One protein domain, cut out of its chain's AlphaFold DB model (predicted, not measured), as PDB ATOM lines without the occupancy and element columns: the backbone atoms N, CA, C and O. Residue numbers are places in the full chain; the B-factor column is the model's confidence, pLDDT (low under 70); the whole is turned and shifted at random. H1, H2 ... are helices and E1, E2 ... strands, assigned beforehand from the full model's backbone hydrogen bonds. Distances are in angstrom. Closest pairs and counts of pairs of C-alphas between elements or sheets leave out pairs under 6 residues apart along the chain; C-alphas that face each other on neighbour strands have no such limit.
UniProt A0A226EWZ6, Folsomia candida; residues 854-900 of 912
ATOM      1  N   LYS A 854     127.177 134.796 130.572       79.31
ATOM      2  CA  LYS A 854     126.462 133.643 130.019       79.31
ATOM      3  C   LYS A 854     127.435 132.517 129.681       79.31
ATOM      4  O   LYS A 854     127.178 131.374 130.047       79.31
ATOM      5  N   ALA A 855     128.563 132.825 129.052       74.88
ATOM      6  CA  ALA A 855     129.609 131.866 128.740       74.88
ATOM      7  C   ALA A 855     130.207 131.255 130.018       74.88
ATOM      8  O   ALA A 855     130.433 130.045 130.069       74.88
ATOM      9  N   LEU A 856     130.351 132.046 131.090       72.38
ATOM     10  CA  LEU A 856     130.702 131.536 132.420       72.38
ATOM     11  C   LEU A 856     129.627 130.587 132.969       72.38
ATOM     12  O   LEU A 856     129.959 129.489 133.415       72.38
ATOM     13  N   CYS A 857     128.343 130.949 132.891       78.25
ATOM     14  CA  CYS A 857     127.260 130.075 133.343       78.25
ATOM     15  C   CYS A 857     127.201 128.752 132.573       78.25
ATOM     16  O   CYS A 857     127.058 127.696 133.192       78.25
ATOM     17  N   VAL A 858     127.370 128.776 131.250       80.19
ATOM     18  CA  VAL A 858     127.437 127.562 130.420       80.19
ATOM     19  C   VAL A 858     128.638 126.701 130.812       80.19
ATOM     20  O   VAL A 858     128.496 125.492 130.990       80.19
ATOM     21  N   LYS A 859     129.806 127.323 131.013       74.38
ATOM     22  CA  LYS A 859     131.050 126.640 131.388       74.38
ATOM     23  C   LYS A 859     130.939 125.932 132.738       74.38
ATOM     24  O   LYS A 859     131.255 124.748 132.831       74.38
ATOM     25  N   TYR A 860     130.464 126.625 133.772       72.44
ATOM     26  CA  TYR A 860     130.415 126.077 135.132       72.44
ATOM     27  C   TYR A 860     129.283 125.074 135.350       72.44
ATOM     28  O   TYR A 860     129.461 124.095 136.069       72.44
ATOM     29  N   THR A 861     128.124 125.285 134.727       76.62
ATOM     30  CA  THR A 861     126.992 124.350 134.858       76.62
ATOM     31  C   THR A 861     127.088 123.175 133.883       76.62
ATOM     32  O   THR A 861     126.383 122.181 134.053       76.62
ATOM     33  N   LYS A 862     127.941 123.285 132.852       80.31
ATOM     34  CA  LYS A 862     127.988 122.399 131.677       80.31
ATOM     35  C   LYS A 862     126.649 122.317 130.924       80.31
ATOM     36  O   LYS A 862     126.417 121.363 130.185       80.31
ATOM     37  N   GLN A 863     125.764 123.303 131.101       81.88
ATOM     38  CA  GLN A 863     124.460 123.386 130.440       81.88
ATOM     39  C   GLN A 863     124.468 124.526 129.425       81.88
ATOM     40  O   GLN A 863     124.630 125.689 129.786       81.88
ATOM     41  N   SER A 864     124.234 124.220 128.149       86.31
ATOM     42  CA  SER A 864     124.218 125.220 127.069       86.31
ATOM     43  C   SER A 864     123.108 126.270 127.208       86.31
ATOM     44  O   SER A 864     123.218 127.364 126.657       86.31
ATOM     45  N   SER A 865     122.050 125.958 127.960       86.19
ATOM     46  CA  SER A 865     120.912 126.840 128.241       86.19
ATOM     47  C   SER A 865     121.086 127.707 129.495       86.19
ATOM     48  O   SER A 865     120.171 128.459 129.836       86.19
ATOM     49  N   ALA A 866     122.226 127.617 130.188       88.38
ATOM     50  CA  ALA A 866     122.466 128.389 131.399       88.38
ATOM     51  C   ALA A 866     122.689 129.876 131.117       88.38
ATOM     52  O   ALA A 866     123.431 130.263 130.214       88.38
ATOM     53  N   VAL A 867     122.051 130.713 131.933       88.38
ATOM     54  CA  VAL A 867     122.129 132.177 131.872       88.38
ATOM     55  C   VAL A 867     122.326 132.754 133.277       88.38
ATOM     56  O   VAL A 867     121.992 132.074 134.249       88.38
ATOM     57  N   PRO A 868     122.838 133.990 133.424       86.62
ATOM     58  CA  PRO A 868     122.875 134.665 134.720       86.62
ATOM     59  C   PRO A 868     121.467 134.805 135.307       86.62
ATOM     60  O   PRO A 868     120.500 134.987 134.566       86.62
ATOM     61  N   GLU A 869     121.346 134.707 136.630       86.31
ATOM     62  CA  GLU A 869     120.071 134.820 137.335       86.31
ATOM     63  C   GLU A 869     119.479 136.228 137.131       86.31
ATOM     64  O   GLU A 869     120.026 137.202 137.652       86.31
ATOM     65  N   PRO A 870     118.360 136.364 136.393       81.81
ATOM     66  CA  PRO A 870     117.855 137.671 135.964       81.81
ATOM     67  C   PRO A 870     117.322 138.541 137.107       81.81
ATOM     68  O   PRO A 870     117.067 139.722 136.904       81.81
ATOM     69  N   THR A 871     117.128 137.973 138.299       82.25
ATOM     70  CA  THR A 871     116.664 138.706 139.486       82.25
ATOM     71  C   THR A 871     117.789 139.383 140.278       82.25
ATOM     72  O   THR A 871     117.502 140.092 141.240       82.25
ATOM     73  N   LYS A 872     119.060 139.190 139.896       77.94
ATOM     74  CA  LYS A 872     120.227 139.775 140.571       77.94
ATOM     75  C   LYS A 872     120.766 140.991 139.828       77.94
ATOM     76  O   LYS A 872     120.868 140.998 138.603       77.94
ATOM     77  N   THR A 873     121.157 142.012 140.585       74.94
ATOM     78  CA  THR A 873     121.841 143.183 140.032       74.94
ATOM     79  C   THR A 873     123.266 142.828 139.592       74.94
ATOM     80  O   THR A 873     123.863 141.886 140.125       74.94
ATOM     81  N   PRO A 874     123.872 143.604 138.677       61.59
ATOM     82  CA  PRO A 874     125.241 143.347 138.238       61.59
ATOM     83  C   PRO A 874     126.266 143.336 139.392       61.59
ATOM     84  O   PRO A 874     127.147 142.485 139.432       61.59
ATOM     85  N   ALA A 875     126.098 144.205 140.398       59.31
ATOM     86  CA  ALA A 875     126.956 144.237 141.586       59.31
ATOM     87  C   ALA A 875     126.802 142.995 142.487       59.31
ATOM     88  O   ALA A 875     127.766 142.565 143.120       59.31
ATOM     89  N   GLU A 876     125.605 142.408 142.557       65.69
ATOM     90  CA  GLU A 876     125.370 141.158 143.289       65.69
ATOM     91  C   GLU A 876     125.938 139.951 142.542       65.69
ATOM     92  O   GLU A 876     126.550 139.089 143.170       65.69
ATOM     93  N   LEU A 877     125.798 139.922 141.214       64.44
ATOM     94  CA  LEU A 877     126.381 138.877 140.374       64.44
ATOM     95  C   LEU A 877     127.918 138.927 140.358       64.44
ATOM     96  O   LEU A 877     128.551 137.880 140.267       64.44
ATOM     97  N   CYS A 878     128.523 140.111 140.519       55.97
ATOM     98  CA  CYS A 878     129.966 140.255 140.753       55.97
ATOM     99  C   CYS A 878     130.418 139.722 142.119       55.97
ATOM    100  O   CYS A 878     131.577 139.346 142.275       55.97
ATOM    101  N   LYS A 879     129.535 139.714 143.127       58.28
ATOM    102  CA  LYS A 879     129.851 139.151 144.447       58.28
ATOM    103  C   LYS A 879     129.728 137.635 144.456       58.28
ATOM    104  O   LYS A 879     130.568 136.996 145.073       58.28
ATOM    105  N   ASN A 880     128.701 137.090 143.803       72.62
ATOM    106  CA  ASN A 880     128.490 135.658 143.599       72.62
ATOM    107  C   ASN A 880     127.763 135.447 142.267       72.62
ATOM    108  O   ASN A 880     126.620 135.885 142.111       72.62
ATOM    109  N   LEU A 881     128.386 134.739 141.322       78.44
ATOM    110  CA  LEU A 881     127.734 134.422 140.055       78.44
ATOM    111  C   LEU A 881     126.628 133.382 140.296       78.44
ATOM    112  O   LEU A 881     126.896 132.201 140.528       78.44
ATOM    113  N   SER A 882     125.373 133.822 140.228       84.31
ATOM    114  CA  SER A 882     124.203 132.944 140.224       84.31
ATOM    115  C   SER A 882     123.788 132.647 138.786       84.31
ATOM    116  O   SER A 882     123.501 133.562 138.018       84.31
ATOM    117  N   CYS A 883     123.739 131.366 138.433       87.19
ATOM    118  CA  CYS A 883     123.355 130.877 137.115       87.19
ATOM    119  C   CYS A 883     122.053 130.082 137.193       87.19
ATOM    120  O   CYS A 883     121.871 129.258 138.089       87.19
ATOM    121  N   ARG A 884     121.176 130.284 136.212       89.69
ATOM    122  CA  ARG A 884     119.873 129.636 136.090       89.69
ATOM    123  C   ARG A 884     119.778 128.849 134.787       89.69
ATOM    124  O   ARG A 884     120.116 129.375 133.729       89.69
ATOM    125  N   TYR A 885     119.266 127.621 134.842       89.94
ATOM    126  CA  TYR A 885     118.966 126.805 133.656       89.94
ATOM    127  C   TYR A 885     117.720 125.920 133.869       89.94
ATOM    128  O   TYR A 885     117.364 125.640 135.016       89.94
ATOM    129  N   PRO A 886     117.014 125.496 132.801       83.81
ATOM    130  CA  PRO A 886     115.839 124.627 132.908       83.81
ATOM    131  C   PRO A 886     116.193 123.262 133.506       83.81
ATOM    132  O   PRO A 886     117.178 122.641 133.106       83.81
ATOM    133  N   THR A 887     115.381 122.769 134.440       77.19
ATOM    134  CA  THR A 887     115.620 121.459 135.061       77.19
ATOM    135  C   THR A 887     115.135 120.334 134.137       77.19
ATOM    136  O   THR A 887     113.956 120.332 133.771       77.19
ATOM    137  N   PRO A 888     115.977 119.343 133.787       66.62
ATOM    138  CA  PRO A 888     115.535 118.193 133.000       66.62
ATOM    139  C   PRO A 888     114.378 117.458 133.697       66.62
ATOM    140  O   PRO A 888     114.423 117.235 134.907       66.62
ATOM    141  N   ASN A 889     113.355 117.057 132.936       68.69
ATOM    142  CA  ASN A 889     112.183 116.295 133.406       68.69
ATOM    143  C   ASN A 889     111.222 117.036 134.362       68.69
ATOM    144  O   ASN A 889     110.469 116.396 135.100       68.69
ATOM    145  N   LYS A 890     111.208 118.375 134.352       67.38
ATOM    146  CA  LYS A 890     110.203 119.196 135.052       67.38
ATOM    147  C   LYS A 890     109.347 119.993 134.045       67.38
ATOM    148  O   LYS A 890     109.831 120.273 132.951       67.38
ATOM    149  N   PRO A 891     108.093 120.354 134.389       68.38
ATOM    150  CA  PRO A 891     107.246 121.205 133.546       68.38
ATOM    151  C   PRO A 891     107.887 122.571 133.254       68.38
ATOM    152  O   PRO A 891     108.722 123.041 134.032       68.38
ATOM    153  N   GLU A 892     107.458 123.231 132.171       60.09
ATOM    154  CA  GLU A 892     107.872 124.606 131.850       60.09
ATOM    155  C   GLU A 892     107.675 125.545 133.052       60.09
ATOM    156  O   GLU A 892     106.640 125.527 133.717       60.09
ATOM    157  N   GLY A 893     108.700 126.353 133.343       65.00
ATOM    158  CA  GLY A 893     108.729 127.285 134.475       65.00
ATOM    159  C   GLY A 893     109.575 126.837 135.675       65.00
ATOM    160  O   GLY A 893     109.833 127.651 136.559       65.00
ATOM    161  N   TYR A 894     110.067 125.592 135.704       70.50
ATOM    162  CA  TYR A 894     110.983 125.115 136.748       70.50
ATOM    163  C   TYR A 894     112.451 125.246 136.332       70.50
ATOM    164  O   TYR A 894     112.913 124.605 135.385       70.50
ATOM    165  N   TYR A 895     113.203 126.029 137.104       80.88
ATOM    166  CA  TYR A 895     114.626 126.261 136.885       80.88
ATOM    167  C   TYR A 895     115.464 125.763 138.061       80.88
ATOM    168  O   TYR A 895     115.049 125.852 139.215       80.88
ATOM    169  N   SER A 896     116.658 125.269 137.755       79.69
ATOM    170  CA  SER A 896     117.719 125.047 138.731       79.69
ATOM    171  C   SER A 896     118.561 126.315 138.829       79.69
ATOM    172  O   SER A 896     118.924 126.894 137.803       79.69
ATOM    173  N   ILE A 897     118.859 126.740 140.057       83.56
ATOM    174  CA  ILE A 897     119.748 127.869 140.334       83.56
ATOM    175  C   ILE A 897     121.003 127.315 140.996       83.56
ATOM    176  O   ILE A 897     120.933 126.705 142.062       83.56
ATOM    177  N   VAL A 898     122.150 127.545 140.368       77.81
ATOM    178  CA  VAL A 898     123.464 127.257 140.936       77.81
ATOM    179  C   VAL A 898     124.102 128.591 141.268       77.81
ATOM    180  O   VAL A 898     124.357 129.401 140.382       77.81
ATOM    181  N   THR A 899     124.338 128.831 142.554       75.69
ATOM    182  CA  THR A 899     125.116 129.990 142.995       75.69
ATOM    183  C   THR A 899     126.538 129.535 143.239       75.69
ATOM    184  O   THR A 899     126.791 128.697 144.105       75.69
ATOM    185  N   LEU A 900     127.456 130.064 142.439       63.59
ATOM    186  CA  LEU A 900     128.878 129.842 142.616       63.59
ATOM    187  C   LEU A 900     129.339 130.786 143.725       63.59
ATOM    188  O   LEU A 900     129.532 131.980 143.505       63.59
TER     189      LEU A 900
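This is residues 854 to 900 of the 912 residues of a protein of Folsomia candida (UniProt A0A226EWZ6). The picture is a two-stranded hairpin, E1 and E2, that makes the long axis, with the small helix H1 near its E1 strand, the small helix H2 at the end where E1 begins and the loop of residues 887 to 894 at the other end. The long stretch of residues 862 to 873 runs from H1 to H2, and its residues 867 to 868 pair with residues 883 to 884 of E1, antiparallel. The printed part has 47 residues with two named helices and two named strands, in the order H1, H2, E1, E2, and the sheet, E1 - E2, is antiparallel. The class is mixed, helices and strands, and the whole is compact, with a radius of gyration of the C-alphas of 10.5 A, though elongated, spanning 32 by 20 by 13 A.

Start with E1, residues 881 to 886: find C-alpha 881 at (127.734, 134.422, 140.055), and from there the strand runs 17.0 A to C-alpha 886. Next look at E2, residues 895 to 900, which runs 15.8 A and ends at C-alpha 900, (128.878, 129.842, 142.616). H1, residues 854 to 861, begins at C-alpha 854, (126.462, 133.643, 130.019), and is 10.5 A long. H2, residues 874 to 879, is 8.8 A from first to last C-alpha.

Look first at the hairpin of E1 and E2, antiparallel neighbours whose directions stand at 159 degrees. C-alphas 882 and 899 face each other at 4.2 A, and the backbone N 883 and O 898, 2.8 A apart, and N 896 and O 885, 2.9 A apart, are within hydrogen-bond range. From E1 go to H1: their closest C-alphas, those of Cys 857 and Cys 883, are 5.5 A apart. H1 and E2 come closest at the C-alphas of Thr 861 and Val 898, 7.6 A apart. H2 is joined to E1 by a tight link of 1 residue, while H2 and E2 are apart, and so are H1 and H2. In H1 and H2, each O i to N i+4 pair is within hydrogen-bond range.

The two C-alphas farthest apart, those of Ala 875 in H2 and Asn 889 in the link from E1 to E2, are 32.6 A apart. The printed part, residues 854 to 900, has no cut. The link from H1 to H2, 12 residues, is long, and that from E1 to E2, 8 residues, is short. The mean pLDDT of the printed part is 75.9; look for values under 70 at residues 874 to 879, residues 888 to 893 and residue 900.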